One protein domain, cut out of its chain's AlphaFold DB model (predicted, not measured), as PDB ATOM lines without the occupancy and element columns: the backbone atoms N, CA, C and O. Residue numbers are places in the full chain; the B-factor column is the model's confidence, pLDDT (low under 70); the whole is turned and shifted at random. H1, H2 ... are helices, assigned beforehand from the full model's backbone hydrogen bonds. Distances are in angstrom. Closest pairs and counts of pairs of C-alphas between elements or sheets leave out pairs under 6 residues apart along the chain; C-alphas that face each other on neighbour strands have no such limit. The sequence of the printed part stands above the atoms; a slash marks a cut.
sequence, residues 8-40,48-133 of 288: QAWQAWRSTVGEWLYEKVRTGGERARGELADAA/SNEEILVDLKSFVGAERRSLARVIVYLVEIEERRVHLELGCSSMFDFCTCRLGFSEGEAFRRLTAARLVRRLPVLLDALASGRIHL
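Overview. This is residues 8 to 40 and 48 to 133 of the 288 residues of an uncharacterized protein of Labilithrix luteola (UniProt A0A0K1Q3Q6). One long helix, H2, is the spine of this domain: H1 runs back beside it, the short H6 lies along another side of it, and H5 crosses it near its far part. H4 packs on H5, the small H3 sits by the end of H2, and residues 48 to 54, of which 49 to 54 belong to H2, stick out free. The printed part has 119 residues with six named helices, H1 to H6 in order along the chain, and no named strand; the class is all helix, and the helix packing is part aligned, part crossed. The whole is only just compact, close to loose, with a radius of gyration of the C-alphas of 16.1 A, and it spans 50 by 33 by 26 A.

Arrangement. Start with H1, residues 8 to 30, which touches H2, residues 49 to 79, with residues 62 to 72 of H2 alone; look at the closest C-alphas, those of Gly 28 and Ala 62, 7.2 A apart. They run opposite ways at a shallow tilt of 21 degrees. H3, residues 82 to 85, is close to H2 but not clearly touching, with the C-alphas of Ile 77 and His 83 closest at 6.5 A. H4, residues 91 to 98, and H5, residues 103 to 118, form a helical hairpin; they touch, closest at C-alphas 95 and 106, 5.5 A apart. H5 touches residues 71 to 75 of H2, only just about perpendicular at 70.4 degrees; the C-alphas of Ile 71 and Ala 113 are closest at 5.0 A. H6, residues 122 to 128, touches residues 61 to 68 of H2 at a shallow tilt of 21 degrees, opposite ways, with the C-alphas of Arg 65 and Ala 127 closest at 4.5 A. H5 and H6 only just touch, and only at the corner by their link, with 3 pairs of C-alphas within 8 A, the closest being Val 116 and Leu 122 at 5.8 A. H1 and H6 are near each other, while H1 and H4, for instance, are apart. In H1, H2, H4, H5 and H6 every O i to N i+4 pair is within hydrogen-bond range; H3 is too short for such a pair.

Along the chain. Find C-alpha 8 at (87.035, 0.495, 2.539); from there H1 runs 32.5 A to residue 30. H2 begins at C-alpha 49, (73.909, 41.751, -25.114), and runs 45.4 A to residue 79. H3 measures 5.1 A, H4 10.0 A and H5 22.6 A. H6 runs 10.0 A and ends at C-alpha 128, (74.877, 22.444, -10.638).

Size, cuts and confidence. The two C-alphas farthest apart, those of Gln 8 and Ser 48, are 52.5 A apart. Residues 41 to 47 are not printed, and C-alphas 40 and 48 are 16.7 A apart across this cut, which lies in the link from H1 to H2. The links printed whole, from H2 through to H6, are tight. Confidence is low, under 70, at residues 24 to 40; the mean pLDDT of the printed part is 84.9.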
ATOM      1  N   GLN A   8      87.924   0.900   3.636       83.69
ATOM      2  CA  GLN A   8      87.035   0.495   2.539       83.69
ATOM      3  C   GLN A   8      85.983   1.564   2.211       83.69
ATOM      4  O   GLN A   8      85.792   1.882   1.038       83.69
ATOM      5  N   ALA A   9      85.350   2.159   3.227       86.12
ATOM      6  CA  ALA A   9      84.398   3.253   3.036       86.12
ATOM      7  C   ALA A   9      85.060   4.463   2.360       86.12
ATOM      8  O   ALA A   9      84.457   5.116   1.510       86.12
ATOM      9  N   TRP A  10      86.333   4.717   2.665       90.81
ATOM     10  CA  TRP A  10      87.094   5.785   2.033       90.81
ATOM     11  C   TRP A  10      87.440   5.509   0.567       90.81
ATOM     12  O   TRP A  10      87.372   6.411  -0.266       90.81
ATOM     13  N   GLN A  11      87.767   4.264   0.213       88.81
ATOM     14  CA  GLN A  11      87.968   3.902  -1.194       88.81
ATOM     15  C   GLN A  11      86.665   3.990  -1.994       88.81
ATOM     16  O   GLN A  11      86.678   4.490  -3.116       88.81
ATOM     17  N   ALA A  12      85.533   3.590  -1.405       90.56
ATOM     18  CA  ALA A  12      84.221   3.787  -2.016       90.56
ATOM     19  C   ALA A  12      83.923   5.283  -2.227       90.56
ATOM     20  O   ALA A  12      83.544   5.678  -3.327       90.56
ATOM     21  N   TRP A  13      84.187   6.131  -1.223       92.94
ATOM     22  CA  TRP A  13      84.054   7.588  -1.343       92.94
ATOM     23  C   TRP A  13      84.909   8.146  -2.490       92.94
ATOM     24  O   TRP A  13      84.403   8.884  -3.337       92.94
ATOM     25  N   ARG A  14      86.184   7.741  -2.572       92.50
ATOM     26  CA  ARG A  14      87.100   8.134  -3.655       92.50
ATOM     27  C   ARG A  14      86.635   7.666  -5.024       92.50
ATOM     28  O   ARG A  14      86.816   8.407  -5.982       92.50
ATOM     29  N   SER A  15      86.042   6.478  -5.124       90.81
ATOM     30  CA  SER A  15      85.459   5.984  -6.375       90.81
ATOM     31  C   SER A  15      84.291   6.866  -6.802       90.81
ATOM     32  O   SER A  15      84.321   7.420  -7.896       90.81
ATOM     33  N   THR A  16      83.326   7.104  -5.910       89.56
ATOM     34  CA  THR A  16      82.151   7.948  -6.178       89.56
ATOM     35  C   THR A  16      82.547   9.364  -6.594       89.56
ATOM     36  O   THR A  16      82.050   9.909  -7.580       89.56
ATOM     37  N   VAL A  17      83.469   9.983  -5.855       89.38
ATOM     38  CA  VAL A  17      83.933  11.343  -6.150       89.38
ATOM     39  C   VAL A  17      84.860  11.374  -7.366       89.38
ATOM     40  O   VAL A  17      84.844  12.346  -8.118       89.38
ATOM     41  N   GLY A  18      85.638  10.319  -7.598       86.25
ATOM     42  CA  GLY A  18      86.487  10.152  -8.775       86.25
ATOM     43  C   GLY A  18      85.676  10.036 -10.063       86.25
ATOM     44  O   GLY A  18      85.969  10.741 -11.028       86.25
ATOM     45  N   GLU A  19      84.613   9.230 -10.060       86.56
ATOM     46  CA  GLU A  19      83.637   9.146 -11.152       86.56
ATOM     47  C   GLU A  19      82.961  10.497 -11.392       86.56
ATOM     48  O   GLU A  19      82.885  10.966 -12.531       86.56
ATOM     49  N   TRP A  20      82.549  11.180 -10.320       89.19
ATOM     50  CA  TRP A  20      81.978  12.520 -10.416       89.19
ATOM     51  C   TRP A  20      82.961  13.531 -11.025       89.19
ATOM     52  O   TRP A  20      82.591  14.306 -11.914       89.19
ATOM     53  N   LEU A  21      84.224  13.520 -10.580       84.38
ATOM     54  CA  LEU A  21      85.280  14.374 -11.118       84.38
ATOM     55  C   LEU A  21      85.487  14.075 -12.599       84.38
ATOM     56  O   LEU A  21      85.501  15.006 -13.396       84.38
ATOM     57  N   TYR A  22      85.596  12.803 -12.979       77.31
ATOM     58  CA  TYR A  22      85.773  12.390 -14.366       77.31
ATOM     59  C   TYR A  22      84.622  12.887 -15.254       77.31
ATOM     60  O   TYR A  22      84.858  13.569 -16.256       77.31
ATOM     61  N   GLU A  23      83.377  12.647 -14.842       77.12
ATOM     62  CA  GLU A  23      82.194  13.008 -15.624       77.12
ATOM     63  C   GLU A  23      82.030  14.528 -15.755       77.12
ATOM     64  O   GLU A  23      81.813  15.041 -16.855       77.12
ATOM     65  N   LYS A  24      82.196  15.297 -14.668       69.75
ATOM     66  CA  LYS A  24      82.022  16.764 -14.685       69.75
ATOM     67  C   LYS A  24      83.243  17.522 -15.221       69.75
ATOM     68  O   LYS A  24      83.100  18.664 -15.672       69.75
ATOM     69  N   VAL A  25      84.445  16.937 -15.187       58.88
ATOM     70  CA  VAL A  25      85.647  17.482 -15.850       58.88
ATOM     71  C   VAL A  25      85.555  17.300 -17.354       58.88
ATOM     72  O   VAL A  25      85.802  18.259 -18.085       58.88
ATOM     73  N   ARG A  26      85.126  16.122 -17.816       53.06
ATOM     74  CA  ARG A  26      84.996  15.841 -19.243       53.06
ATOM     75  C   ARG A  26      83.799  16.554 -19.866       53.06
ATOM     76  O   ARG A  26      83.965  17.191 -20.895       53.06
ATOM     77  N   THR A  27      82.625  16.572 -19.234       49.41
ATOM     78  CA  THR A  27      81.447  17.267 -19.802       49.41
ATOM     79  C   THR A  27      81.544  18.790 -19.747       49.41
ATOM     80  O   THR A  27      81.064  19.462 -20.659       49.41
ATOM     81  N   GLY A  28      82.206  19.350 -18.728       44.41
ATOM     82  CA  GLY A  28      82.519  20.780 -18.669       44.41
ATOM     83  C   GLY A  28      83.645  21.197 -19.619       44.41
ATOM     84  O   GLY A  28      83.745  22.376 -19.936       44.41
ATOM     85  N   GLY A  29      84.472  20.239 -20.052       38.22
ATOM     86  CA  GLY A  29      85.559  20.418 -21.004       38.22
ATOM     87  C   GLY A  29      85.135  20.179 -22.450       38.22
ATOM     88  O   GLY A  29      85.401  21.025 -23.270       38.22
ATOM     89  N   GLU A  30      84.441  19.098 -22.801       35.81
ATOM     90  CA  GLU A  30      84.168  18.705 -24.197       35.81
ATOM     91  C   GLU A  30      82.944  19.388 -24.820       35.81
ATOM     92  O   GLU A  30      82.994  19.725 -25.997       35.81
ATOM     93  N   ARG A  31      81.885  19.700 -24.054       40.59
ATOM     94  CA  ARG A  31      80.802  20.569 -24.566       40.59
ATOM     95  C   ARG A  31      81.195  22.048 -24.607       40.59
ATOM     96  O   ARG A  31      80.586  22.802 -25.352       40.59
ATOM     97  N   ALA A  32      82.217  22.456 -23.848       37.69
ATOM     98  CA  ALA A  32      82.758  23.820 -23.876       37.69
ATOM     99  C   ALA A  32      83.983  23.978 -24.805       37.69
ATOM    100  O   ALA A  32      84.218  25.072 -25.319       37.69
ATOM    101  N   ARG A  33      84.725  22.891 -25.075       36.50
ATOM    102  CA  ARG A  33      85.778  22.785 -26.109       36.50
ATOM    103  C   ARG A  33      85.206  22.829 -27.522       36.50
ATOM    104  O   ARG A  33      85.976  22.945 -28.464       36.50
ATOM    105  N   GLY A  34      83.884  22.740 -27.664       36.44
ATOM    106  CA  GLY A  34      83.215  22.906 -28.944       36.44
ATOM    107  C   GLY A  34      83.265  24.331 -29.490       36.44
ATOM    108  O   GLY A  34      83.319  24.458 -30.700       36.44
ATOM    109  N   GLU A  35      83.284  25.387 -28.658       38.34
ATOM    110  CA  GLU A  35      83.173  26.758 -29.211       38.34
ATOM    111  C   GLU A  35      83.599  27.937 -28.303       38.34
ATOM    112  O   GLU A  35      83.820  29.030 -28.826       38.34
ATOM    113  N   LEU A  36      83.736  27.790 -26.972       46.44
ATOM    114  CA  LEU A  36      83.808  28.975 -26.083       46.44
ATOM    115  C   LEU A  36      84.844  28.944 -24.945       46.44
ATOM    116  O   LEU A  36      85.158  30.003 -24.414       46.44
ATOM    117  N   ALA A  37      85.411  27.795 -24.562       42.78
ATOM    118  CA  ALA A  37      86.393  27.754 -23.460       42.78
ATOM    119  C   ALA A  37      87.855  27.991 -23.892       42.78
ATOM    120  O   ALA A  37      88.686  28.291 -23.040       42.78
ATOM    121  N   ASP A  38      88.149  27.865 -25.189       41.25
ATOM    122  CA  ASP A  38      89.483  28.068 -25.789       41.25
ATOM    123  C   ASP A  38      89.445  29.112 -26.925       41.25
ATOM    124  O   ASP A  38      90.403  29.291 -27.677       41.25
ATOM    125  N   ALA A  39      88.309  29.802 -27.079       47.75
ATOM    126  CA  ALA A  39      88.192  30.905 -28.019       47.75
ATOM    127  C   ALA A  39      89.051  32.062 -27.504       47.75
ATOM    128  O   ALA A  39      88.931  32.457 -26.341       47.75
ATOM    129  N   ALA A  40      89.919  32.597 -28.368       51.03
ATOM    130  CA  ALA A  40      90.677  33.815 -28.105       51.03
ATOM    131  C   ALA A  40      89.782  34.866 -27.422       51.03
ATOM    132  O   ALA A  40      88.599  34.948 -27.772       51.03
ATOM    133  N   SER A  48      77.179  41.006 -28.707       89.06
ATOM    134  CA  SER A  48      75.796  41.389 -28.432       89.06
ATOM    135  C   SER A  48      75.460  41.225 -26.943       89.06
ATOM    136  O   SER A  48      76.101  40.472 -26.202       89.06
ATOM    137  N   ASN A  49      74.401  41.900 -26.487       92.81
ATOM    138  CA  ASN A  49      73.909  41.751 -25.114       92.81
ATOM    139  C   ASN A  49      73.527  40.294 -24.797       92.81
ATOM    140  O   ASN A  49      73.754  39.809 -23.688       92.81
ATOM    141  N   GLU A  50      72.953  39.585 -25.766       90.31
ATOM    142  CA  GLU A  50      72.564  38.182 -25.649       90.31
ATOM    143  C   GLU A  50      73.788  37.273 -25.510       90.31
ATOM    144  O   GLU A  50      73.782  36.388 -24.652       90.31
ATOM    145  N   GLU A  51      74.847  37.518 -26.288       86.00
ATOM    146  CA  GLU A  51      76.114  36.781 -26.190       86.00
ATOM    147  C   GLU A  51      76.756  36.971 -24.812       86.00
ATOM    148  O   GLU A  51      77.106  35.989 -24.158       86.00
ATOM    149  N   ILE A  52      76.795  38.209 -24.302       87.62
ATOM    150  CA  ILE A  52      77.300  38.508 -22.952       87.62
ATOM    151  C   ILE A  52      76.531  37.713 -21.886       87.62
ATOM    152  O   ILE A  52      77.131  37.152 -20.965       87.62
ATOM    153  N   LEU A  53      75.200  37.641 -21.988       89.25
ATOM    154  CA  LEU A  53      74.373  36.910 -21.023       89.25
ATOM    155  C   LEU A  53      74.567  35.390 -21.107       89.25
ATOM    156  O   LEU A  53      74.510  34.712 -20.075       89.25
ATOM    157  N   VAL A  54      74.764  34.841 -22.307       85.44
ATOM    158  CA  VAL A  54      75.055  33.414 -22.513       85.44
ATOM    159  C   VAL A  54      76.425  33.063 -21.936       85.44
ATOM    160  O   VAL A  54      76.532  32.120 -21.144       85.44
ATOM    161  N   ASP A  55      77.441  33.865 -22.244       82.94
ATOM    162  CA  ASP A  55      78.809  33.659 -21.778       82.94
ATOM    163  C   ASP A  55      78.899  33.781 -20.257       82.94
ATOM    164  O   ASP A  55      79.437  32.894 -19.591       82.94
ATOM    165  N   LEU A  56      78.273  34.807 -19.669       86.56
ATOM    166  CA  LEU A  56      78.244  34.981 -18.219       86.56
ATOM    167  C   LEU A  56      77.603  33.778 -17.512       86.56
ATOM    168  O   LEU A  56      78.139  33.290 -16.515       86.56
ATOM    169  N   LYS A  57      76.488  33.245 -18.030       85.06
ATOM    170  CA  LYS A  57      75.861  32.028 -17.477       85.06
ATOM    171  C   LYS A  57      76.797  30.822 -17.565       85.06
ATOM    172  O   LYS A  57      76.859  30.028 -16.620       85.06
ATOM    173  N   SER A  58      77.533  30.689 -18.668       82.19
ATOM    174  CA  SER A  58      78.531  29.631 -18.852       82.19
ATOM    175  C   SER A  58      79.672  29.748 -17.837       82.19
ATOM    176  O   SER A  58      79.987  28.766 -17.153       82.19
ATOM    177  N   PHE A  59      80.226  30.952 -17.655       84.25
ATOM    178  CA  PHE A  59      81.292  31.225 -16.690       84.25
ATOM    179  C   PHE A  59      80.847  30.987 -15.251       84.25
ATOM    180  O   PHE A  59      81.559  30.315 -14.509       84.25
ATOM    181  N   VAL A  60      79.643  31.420 -14.871       87.12
ATOM    182  CA  VAL A  60      79.069  31.126 -13.547       87.12
ATOM    183  C   VAL A  60      78.923  29.613 -13.336       87.12
ATOM    184  O   VAL A  60      79.219  29.088 -12.261       87.12
ATOM    185  N   GLY A  61      78.503  28.869 -14.362       83.44
ATOM    186  CA  GLY A  61      78.462  27.408 -14.309       83.44
ATOM    187  C   GLY A  61      79.852  26.781 -14.140       83.44
ATOM    188  O   GLY A  61      80.018  25.833 -13.368       83.44
ATOM    189  N   ALA A  62      80.856  27.299 -14.847       83.00
ATOM    190  CA  ALA A  62      82.240  26.850 -14.731       83.00
ATOM    191  C   ALA A  62      82.829  27.163 -13.348       83.00
ATOM    192  O   ALA A  62      83.462  26.292 -12.754       83.00
ATOM    193  N   GLU A  63      82.555  28.344 -12.799       87.38
ATOM    194  CA  GLU A  63      82.966  28.760 -11.460       87.38
ATOM    195  C   GLU A  63      82.413  27.814 -10.388       87.38
ATOM    196  O   GLU A  63      83.166  27.322  -9.550       87.38
ATOM    197  N   ARG A  64      81.122  27.464 -10.458       89.44
ATOM    198  CA  ARG A  64      80.490  26.506  -9.529       89.44
ATOM    199  C   ARG A  64      81.142  25.125  -9.584       89.44
ATOM    200  O   ARG A  64      81.416  24.528  -8.543       89.44
ATOM    201  N   ARG A  65      81.439  24.622 -10.789       88.81
ATOM    202  CA  ARG A  65      82.168  23.351 -10.966       88.81
ATOM    203  C   ARG A  65      83.588  23.435 -10.409       88.81
ATOM    204  O   ARG A  65      84.039  22.489  -9.769       88.81
ATOM    205  N   SER A  66      84.280  24.550 -10.622       90.06
ATOM    206  CA  SER A  66      85.616  24.791 -10.069       90.06
ATOM    207  C   SER A  66      85.596  24.851  -8.542       90.06
ATOM    208  O   SER A  66      86.419  24.199  -7.905       90.06
ATOM    209  N   LEU A  67      84.617  25.534  -7.942       92.94
ATOM    210  CA  LEU A  67      84.418  25.547  -6.494       92.94
ATOM    211  C   LEU A  67      84.204  24.128  -5.956       92.94
ATOM    212  O   LEU A  67      84.877  23.731  -5.012       92.94
ATOM    213  N   ALA A  68      83.323  23.341  -6.575       93.81
ATOM    214  CA  ALA A  68      83.082  21.955  -6.172       93.81
ATOM    215  C   ALA A  68      84.362  21.094  -6.233       93.81
ATOM    216  O   ALA A  68      84.618  20.308  -5.321       93.81
ATOM    217  N   ARG A  69      85.226  21.298  -7.240       93.06
ATOM    218  CA  ARG A  69      86.555  20.659  -7.285       93.06
ATOM    219  C   ARG A  69      87.436  21.096  -6.118       93.06
ATOM    220  O   ARG A  69      88.025  20.238  -5.474       93.06
ATOM    221  N   VAL A  70      87.495  22.394  -5.808       95.19
ATOM    222  CA  VAL A  70      88.240  22.892  -4.637       95.19
ATOM    223  C   VAL A  70      87.766  22.188  -3.365       95.19
ATOM    224  O   VAL A  70      88.595  21.700  -2.604       95.19
ATOM    225  N   ILE A  71      86.452  22.060  -3.163       97.19
ATOM    226  CA  ILE A  71      85.880  21.371  -1.999       97.19
ATOM    227  C   ILE A  71      86.361  19.916  -1.903       97.19
ATOM    228  O   ILE A  71      86.817  19.503  -0.841       97.19
ATOM    229  N   VAL A  72      86.329  19.157  -3.001       95.94
ATOM    230  CA  VAL A  72      86.826  17.768  -3.032       95.94
ATOM    231  C   VAL A  72      88.307  17.678  -2.666       95.94
ATOM    232  O   VAL A  72      88.706  16.813  -1.889       95.94
ATOM    233  N   TYR A  73      89.132  18.578  -3.198       95.62
ATOM    234  CA  TYR A  73      90.562  18.578  -2.898       95.62
ATOM    235  C   TYR A  73      90.837  18.948  -1.440       95.62
ATOM    236  O   TYR A  73      91.709  18.345  -0.822       95.62
ATOM    237  N   LEU A  74      90.072  19.880  -0.861       97.31
ATOM    238  CA  LEU A  74      90.168  20.190   0.566       97.31
ATOM    239  C   LEU A  74      89.831  18.973   1.434       97.31
ATOM    240  O   LEU A  74      90.514  18.746   2.430       97.31
ATOM    241  N   VAL A  75      88.842  18.167   1.034       96.94
ATOM    242  CA  VAL A  75      88.517  16.904   1.713       96.94
ATOM    243  C   VAL A  75      89.700  15.930   1.679       96.94
ATOM    244  O   VAL A  75      90.087  15.400   2.718       96.94
ATOM    245  N   GLU A  76      90.321  15.723   0.515       95.31
ATOM    246  CA  GLU A  76      91.488  14.837   0.392       95.31
ATOM    247  C   GLU A  76      92.718  15.347   1.153       95.31
ATOM    248  O   GLU A  76      93.451  14.552   1.742       95.31
ATOM    249  N   ILE A  77      92.947  16.663   1.169       96.00
ATOM    250  CA  ILE A  77      94.043  17.295   1.918       96.00
ATOM    251  C   ILE A  77      93.843  17.135   3.430       96.00
ATOM    252  O   ILE A  77      94.817  16.880   4.145       96.00
ATOM    253  N   GLU A  78      92.608  17.283   3.922       95.38
ATOM    254  CA  GLU A  78      92.280  17.076   5.338       95.38
ATOM    255  C   GLU A  78      92.456  15.601   5.722       95.38
ATOM    256  O   GLU A  78      93.125  15.315   6.714       95.38
ATOM    257  N   GLU A  79      91.958  14.669   4.902       94.31
ATOM    258  CA  GLU A  79      92.055  13.230   5.172       94.31
ATOM    259  C   GLU A  79      93.505  12.726   5.167       94.31
ATOM    260  O   GLU A  79      93.940  12.043   6.093       94.31
ATOM    261  N   ARG A  80      94.285  13.091   4.143       93.94
ATOM    262  CA  ARG A  80      95.705  12.714   4.043       93.94
ATOM    263  C   ARG A  80      96.599  13.516   4.984       93.94
ATOM    264  O   ARG A  80      97.789  13.239   5.063       93.94
ATOM    265  N   ARG A  81      96.046  14.521   5.669       94.56
ATOM    266  CA  ARG A  81      96.771  15.452   6.543       94.56
ATOM    267  C   ARG A  81      97.943  16.170   5.856       94.56
ATOM    268  O   ARG A  81      98.895  16.562   6.523       94.56
ATOM    269  N   VAL A  82      97.842  16.435   4.548       95.69
ATOM    270  CA  VAL A  82      98.896  17.122   3.762       95.69
ATOM    271  C   VAL A  82      99.195  18.518   4.321       95.69
ATOM    272  O   VAL A  82     100.323  18.994   4.266       95.69
ATOM    273  N   HIS A  83      98.198  19.176   4.919       92.06
ATOM    274  CA  HIS A  83      98.389  20.455   5.603       92.06
ATOM    275  C   HIS A  83      99.448  20.392   6.721       92.06
ATOM    276  O   HIS A  83     100.196  21.352   6.890       92.06
ATOM    277  N   LEU A  84      99.558  19.263   7.433       93.75
ATOM    278  CA  LEU A  84     100.565  19.070   8.480       93.75
ATOM    279  C   LEU A  84     101.963  18.867   7.887       93.75
ATOM    280  O   LEU A  84     102.927  19.433   8.392       93.75
ATOM    281  N   GLU A  85     102.075  18.119   6.785       93.00
ATOM    282  CA  GLU A  85     103.344  17.929   6.058       93.00
ATOM    283  C   GLU A  85     103.902  19.257   5.529       93.00
ATOM    284  O   GLU A  85     105.112  19.451   5.426       93.00
ATOM    285  N   LEU A  86     103.011  20.202   5.231       90.56
ATOM    286  CA  LEU A  86     103.348  21.548   4.781       90.56
ATOM    287  C   LEU A  86     103.638  22.530   5.931       90.56
ATOM    288  O   LEU A  86     103.958  23.693   5.656       90.56
ATOM    289  N   GLY A  87     103.569  22.076   7.185       90.19
ATOM    290  CA  GLY A  87     103.874  22.866   8.379       90.19
ATOM    291  C   GLY A  87     102.746  23.790   8.841       90.19
ATOM    292  O   GLY A  87     103.008  24.711   9.610       90.19
ATOM    293  N   CYS A  88     101.511  23.585   8.377       91.19
ATOM    294  CA  CYS A  88     100.357  24.337   8.866       91.19
ATOM    295  C   CYS A  88      99.837  23.728  10.172       91.19
ATOM    296  O   CYS A  88      99.727  22.510  10.309       91.19
ATOM    297  N   SER A  89      99.458  24.589  11.113       91.56
ATOM    298  CA  SER A  89      98.942  24.199  12.433       91.56
ATOM    299  C   SER A  89      97.545  23.571  12.378       91.56
ATOM    300  O   SER A  89      97.145  22.833  13.276       91.56
ATOM    301  N   SER A  90      96.783  23.862  11.320       93.50
ATOM    302  CA  SER A  90      95.436  23.337  11.094       93.50
ATOM    303  C   SER A  90      95.031  23.434   9.619       93.50
ATOM    304  O   SER A  90      95.672  24.118   8.821       93.50
ATOM    305  N   MET A  91      93.913  22.799   9.249       95.75
ATOM    306  CA  MET A  91      93.298  22.996   7.928       95.75
ATOM    307  C   MET A  91      92.863  24.441   7.673       95.75
ATOM    308  O   MET A  91      92.883  24.890   6.528       95.75
ATOM    309  N   PHE A  92      92.456  25.161   8.720       95.88
ATOM    310  CA  PHE A  92      92.078  26.566   8.598       95.88
ATOM    311  C   PHE A  92      93.303  27.422   8.265       95.88
ATOM    312  O   PHE A  92      93.274  28.152   7.280       95.88
ATOM    313  N   ASP A  93      94.398  27.223   9.001       94.12
ATOM    314  CA  ASP A  93      95.699  27.858   8.761       94.12
ATOM    315  C   ASP A  93      96.252  27.533   7.362       94.12
ATOM    316  O   ASP A  93      96.731  28.405   6.647       94.12
ATOM    317  N   PHE A  94      96.094  26.294   6.890       95.62
ATOM    318  CA  PHE A  94      96.418  25.948   5.504       95.62
ATOM    319  C   PHE A  94      95.591  26.755   4.487       95.62
ATOM    320  O   PHE A  94      96.135  27.278   3.512       95.62
ATOM    321  N   CYS A  95      94.285  26.900   4.711       94.31
ATOM    322  CA  CYS A  95      93.419  27.661   3.813       94.31
ATOM    323  C   CYS A  95      93.766  29.159   3.787       94.31
ATOM    324  O   CYS A  95      93.780  29.760   2.713       94.31
ATOM    325  N   THR A  96      94.058  29.763   4.937       92.38
ATOM    326  CA  THR A  96      94.359  31.197   5.026       92.38
ATOM    327  C   THR A  96      95.796  31.501   4.601       92.38
ATOM    328  O   THR A  96      96.014  32.327   3.716       92.38
ATOM    329  N   CYS A  97      96.784  30.789   5.144       88.94
ATOM    330  CA  CYS A  97      98.200  31.091   4.936       88.94
ATOM    331  C   CYS A  97      98.782  30.506   3.641       88.94
ATOM    332  O   CYS A  97      99.726  31.078   3.098       88.94
ATOM    333  N   ARG A  98      98.265  29.376   3.129       91.06
ATOM    334  CA  ARG A  98      98.796  28.748   1.896       91.06
ATOM    335  C   ARG A  98      97.933  28.977   0.667       91.06
ATOM    336  O   ARG A  98      98.489  29.136  -0.416       91.06
ATOM    337  N   LEU A  99      96.608  28.993   0.813       89.94
ATOM    338  CA  LEU A  99      95.695  29.238  -0.314       89.94
ATOM    339  C   LEU A  99      95.270  30.707  -0.443       89.94
ATOM    340  O   LEU A  99      94.675  31.071  -1.455       89.94
ATOM    341  N   GLY A 100      95.584  31.550   0.546       91.31
ATOM    342  CA  GLY A 100      95.271  32.980   0.516       91.31
ATOM    343  C   GLY A 100      93.779  33.288   0.641       91.31
ATOM    344  O   GLY A 100      93.347  34.367   0.238       91.31
ATOM    345  N   PHE A 101      92.977  32.354   1.160       91.12
ATOM    346  CA  PHE A 101      91.569  32.620   1.436       91.12
ATOM    347  C   PHE A 101      91.431  33.587   2.608       91.12
ATOM    348  O   PHE A 101      92.153  33.485   3.600       91.12
ATOM    349  N   SER A 102      90.444  34.477   2.528       95.12
ATOM    350  CA  SER A 102      89.987  35.184   3.727       95.12
ATOM    351  C   SER A 102      89.425  34.193   4.756       95.12
ATOM    352  O   SER A 102      89.002  33.086   4.414       95.12
ATOM    353  N   GLU A 103      89.368  34.587   6.025       92.25
ATOM    354  CA  GLU A 103      88.857  33.730   7.105       92.25
ATOM    355  C   GLU A 103      87.438  33.220   6.825       92.25
ATOM    356  O   GLU A 103      87.168  32.021   6.914       92.25
ATOM    357  N   GLY A 104      86.541  34.106   6.379       93.75
ATOM    358  CA  GLY A 104      85.174  33.731   6.016       93.75
ATOM    359  C   GLY A 104      85.107  32.778   4.817       93.75
ATOM    360  O   GLY A 104      84.240  31.904   4.751       93.75
ATOM    361  N   GLU A 105      86.029  32.905   3.863       94.75
ATOM    362  CA  GLU A 105      86.149  31.984   2.736       94.75
ATOM    363  C   GLU A 105      86.669  30.609   3.141       94.75
ATOM    364  O   GLU A 105      86.131  29.603   2.664       94.75
ATOM    365  N   ALA A 106      87.686  30.576   4.005       95.25
ATOM    366  CA  ALA A 106      88.241  29.363   4.582       95.25
ATOM    367  C   ALA A 106      87.172  28.631   5.398       95.25
ATOM    368  O   ALA A 106      86.917  27.452   5.156       95.25
ATOM    369  N   PHE A 107      86.462  29.344   6.276       95.75
ATOM    370  CA  PHE A 107      85.374  28.796   7.082       95.75
ATOM    371  C   PHE A 107      84.278  28.160   6.221       95.75
ATOM    372  O   PHE A 107      83.913  27.000   6.430       95.75
ATOM    373  N   ARG A 108      83.784  28.883   5.207       96.25
ATOM    374  CA  ARG A 108      82.737  28.389   4.300       96.25
ATOM    375  C   ARG A 108      83.168  27.145   3.534       96.25
ATOM    376  O   ARG A 108      82.440  26.153   3.503       96.25
ATOM    377  N   ARG A 109      84.354  27.177   2.926       97.56
ATOM    378  CA  ARG A 109      84.855  26.066   2.105       97.56
ATOM    379  C   ARG A 109      85.220  24.851   2.951       97.56
ATOM    380  O   ARG A 109      84.879  23.741   2.565       97.56
ATOM    381  N   LEU A 110      85.825  25.044   4.121       97.25
ATOM    382  CA  LEU A 110      86.161  23.944   5.023       97.25
ATOM    383  C   LEU A 110      84.907  23.303   5.634       97.25
ATOM    384  O   LEU A 110      84.816  22.081   5.720       97.25
ATOM    385  N   THR A 111      83.902  24.107   5.994       97.00
ATOM    386  CA  THR A 111      82.604  23.585   6.455       97.00
ATOM    387  C   THR A 111      81.933  22.759   5.359       97.00
ATOM    388  O   THR A 111      81.506  21.632   5.609       97.00
ATOM    389  N   ALA A 112      81.898  23.268   4.125       97.44
ATOM    390  CA  ALA A 112      81.351  22.528   2.992       97.44
ATOM    391  C   ALA A 112      82.151  21.257   2.670       97.44
ATOM    392  O   ALA A 112      81.542  20.229   2.394       97.44
ATOM    393  N   ALA A 113      83.483  21.285   2.764       97.62
ATOM    394  CA  ALA A 113      84.329  20.100   2.613       97.62
ATOM    395  C   ALA A 113      83.943  19.017   3.620       97.62
ATOM    396  O   ALA A 113      83.650  17.886   3.240       97.62
ATOM    397  N   ARG A 114      83.819  19.372   4.898       95.94
ATOM    398  CA  ARG A 114      83.414  18.425   5.943       95.94
ATOM    399  C   ARG A 114      82.003  17.875   5.729       95.94
ATOM    400  O   ARG A 114      81.781  16.689   5.969       95.94
ATOM    401  N   LEU A 115      81.075  18.696   5.233       96.12
ATOM    402  CA  LEU A 115      79.736  18.243   4.850       96.12
ATOM    403  C   LEU A 115      79.776  17.285   3.655       96.12
ATOM    404  O   LEU A 115      79.152  16.238   3.733       96.12
ATOM    405  N   VAL A 116      80.536  17.586   2.597       95.81
ATOM    406  CA  VAL A 116      80.692  16.721   1.409       95.81
ATOM    407  C   VAL A 116      81.404  15.410   1.749       95.81
ATOM    408  O   VAL A 116      81.065  14.362   1.202       95.81
ATOM    409  N   ARG A 117      82.355  15.432   2.691       94.88
ATOM    410  CA  ARG A 117      82.998  14.219   3.213       94.88
ATOM    411  C   ARG A 117      81.967  13.263   3.821       94.88
ATOM    412  O   ARG A 117      82.058  12.065   3.597       94.88
ATOM    413  N   ARG A 118      80.987  13.798   4.560       93.38
ATOM    414  CA  ARG A 118      79.890  13.023   5.169       93.38
ATOM    415  C   ARG A 118      78.780  12.685   4.167       93.38
ATOM    416  O   ARG A 118      78.249  11.589   4.196       93.38
ATOM    417  N   LEU A 119      78.431  13.624   3.292       93.81
ATOM    418  CA  LEU A 119      77.286  13.569   2.381       93.81
ATOM    419  C   LEU A 119      77.738  13.923   0.951       93.81
ATOM    420  O   LEU A 119      77.559  15.064   0.509       93.81
ATOM    421  N   PRO A 120      78.308  12.966   0.194       92.81
ATOM    422  CA  PRO A 120      78.880  13.234  -1.130       92.81
ATOM    423  C   PRO A 120      77.867  13.773  -2.149       92.81
ATOM    424  O   PRO A 120      78.240  14.506  -3.062       92.81
ATOM    425  N   VAL A 121      76.575  13.476  -1.967       91.12
ATOM    426  CA  VAL A 121      75.472  13.959  -2.821       91.12
ATOM    427  C   VAL A 121      75.391  15.493  -2.905       91.12
ATOM    428  O   VAL A 121      74.968  16.046  -3.923       91.12
ATOM    429  N   LEU A 122      75.884  16.207  -1.884       93.75
ATOM    430  CA  LEU A 122      75.950  17.674  -1.868       93.75
ATOM    431  C   LEU A 122      76.843  18.244  -2.977       93.75
ATOM    432  O   LEU A 122      76.663  19.389  -3.394       93.75
ATOM    433  N   LEU A 123      77.801  17.456  -3.467       93.00
ATOM    434  CA  LEU A 123      78.769  17.893  -4.462       93.00
ATOM    435  C   LEU A 123      78.108  18.227  -5.805       93.00
ATOM    436  O   LEU A 123      78.416  19.258  -6.408       93.00
ATOM    437  N   ASP A 124      77.160  17.399  -6.251       92.12
ATOM    438  CA  ASP A 124      76.413  17.675  -7.479       92.12
ATOM    439  C   ASP A 124      75.506  18.900  -7.312       92.12
ATOM    440  O   ASP A 124      75.462  19.746  -8.203       92.12
ATOM    441  N   ALA A 125      74.870  19.062  -6.147       92.88
ATOM    442  CA  ALA A 125      74.026  20.221  -5.863       92.88
ATOM    443  C   ALA A 125      74.812  21.545  -5.887       92.88
ATOM    444  O   ALA A 125      74.318  22.547  -6.416       92.88
ATOM    445  N   LEU A 126      76.042  21.552  -5.356       93.06
ATOM    446  CA  LEU A 126      76.949  22.701  -5.417       93.06
ATOM    447  C   LEU A 126      77.391  22.991  -6.857       93.06
ATOM    448  O   LEU A 126      77.338  24.133  -7.311       93.06
ATOM    449  N   ALA A 127      77.792  21.961  -7.602       91.81
ATOM    450  CA  ALA A 127      78.314  22.129  -8.954       91.81
ATOM    451  C   ALA A 127      77.250  22.502  -9.989       91.81
ATOM    452  O   ALA A 127      77.543  23.241 -10.930       91.81
ATOM    453  N   SER A 128      76.016  22.020  -9.824       89.12
ATOM    454  CA  SER A 128      74.877  22.444 -10.638       89.12
ATOM    455  C   SER A 128      74.365  23.831 -10.231       89.12
ATOM    456  O   SER A 128      73.599  24.448 -10.968       89.12
ATOM    457  N   GLY A 129      74.768  24.336  -9.059       90.00
ATOM    458  CA  GLY A 129      74.253  25.572  -8.476       90.00
ATOM    459  C   GLY A 129      72.811  25.465  -7.990       90.00
ATOM    460  O   GLY A 129      72.137  26.486  -7.906       90.00
ATOM    461  N   ARG A 130      72.338  24.247  -7.687       90.00
ATOM    462  CA  ARG A 130      71.044  24.044  -7.017       90.00
ATOM    463  C   ARG A 130      71.079  24.658  -5.623       90.00
ATOM    464  O   ARG A 130      70.111  25.286  -5.216       90.00
ATOM    465  N   ILE A 131      72.217  24.542  -4.939       92.44
ATOM    466  CA  ILE A 131      72.449  25.157  -3.634       92.44
ATOM    467  C   ILE A 131      73.687  26.059  -3.657       92.44
ATOM    468  O   ILE A 131      74.724  25.717  -4.226       92.44
ATOM    469  N   HIS A 132      73.575  27.224  -3.020       90.12
ATOM    470  CA  HIS A 132      74.693  28.142  -2.813       90.12
ATOM    471  C   HIS A 132      75.513  27.752  -1.582       90.12
ATOM    472  O   HIS A 132      74.975  27.222  -0.611       90.12
ATOM    473  N   LEU A 133      76.810  28.081  -1.583       92.06
ATOM    474  CA  LEU A 133      77.712  27.772  -0.468       92.06
ATOM    475  C   LEU A 133      77.222  28.373   0.863       92.06
ATOM    476  O   LEU A 133      77.264  27.706   1.889       92.06
TER     477      LEU A 133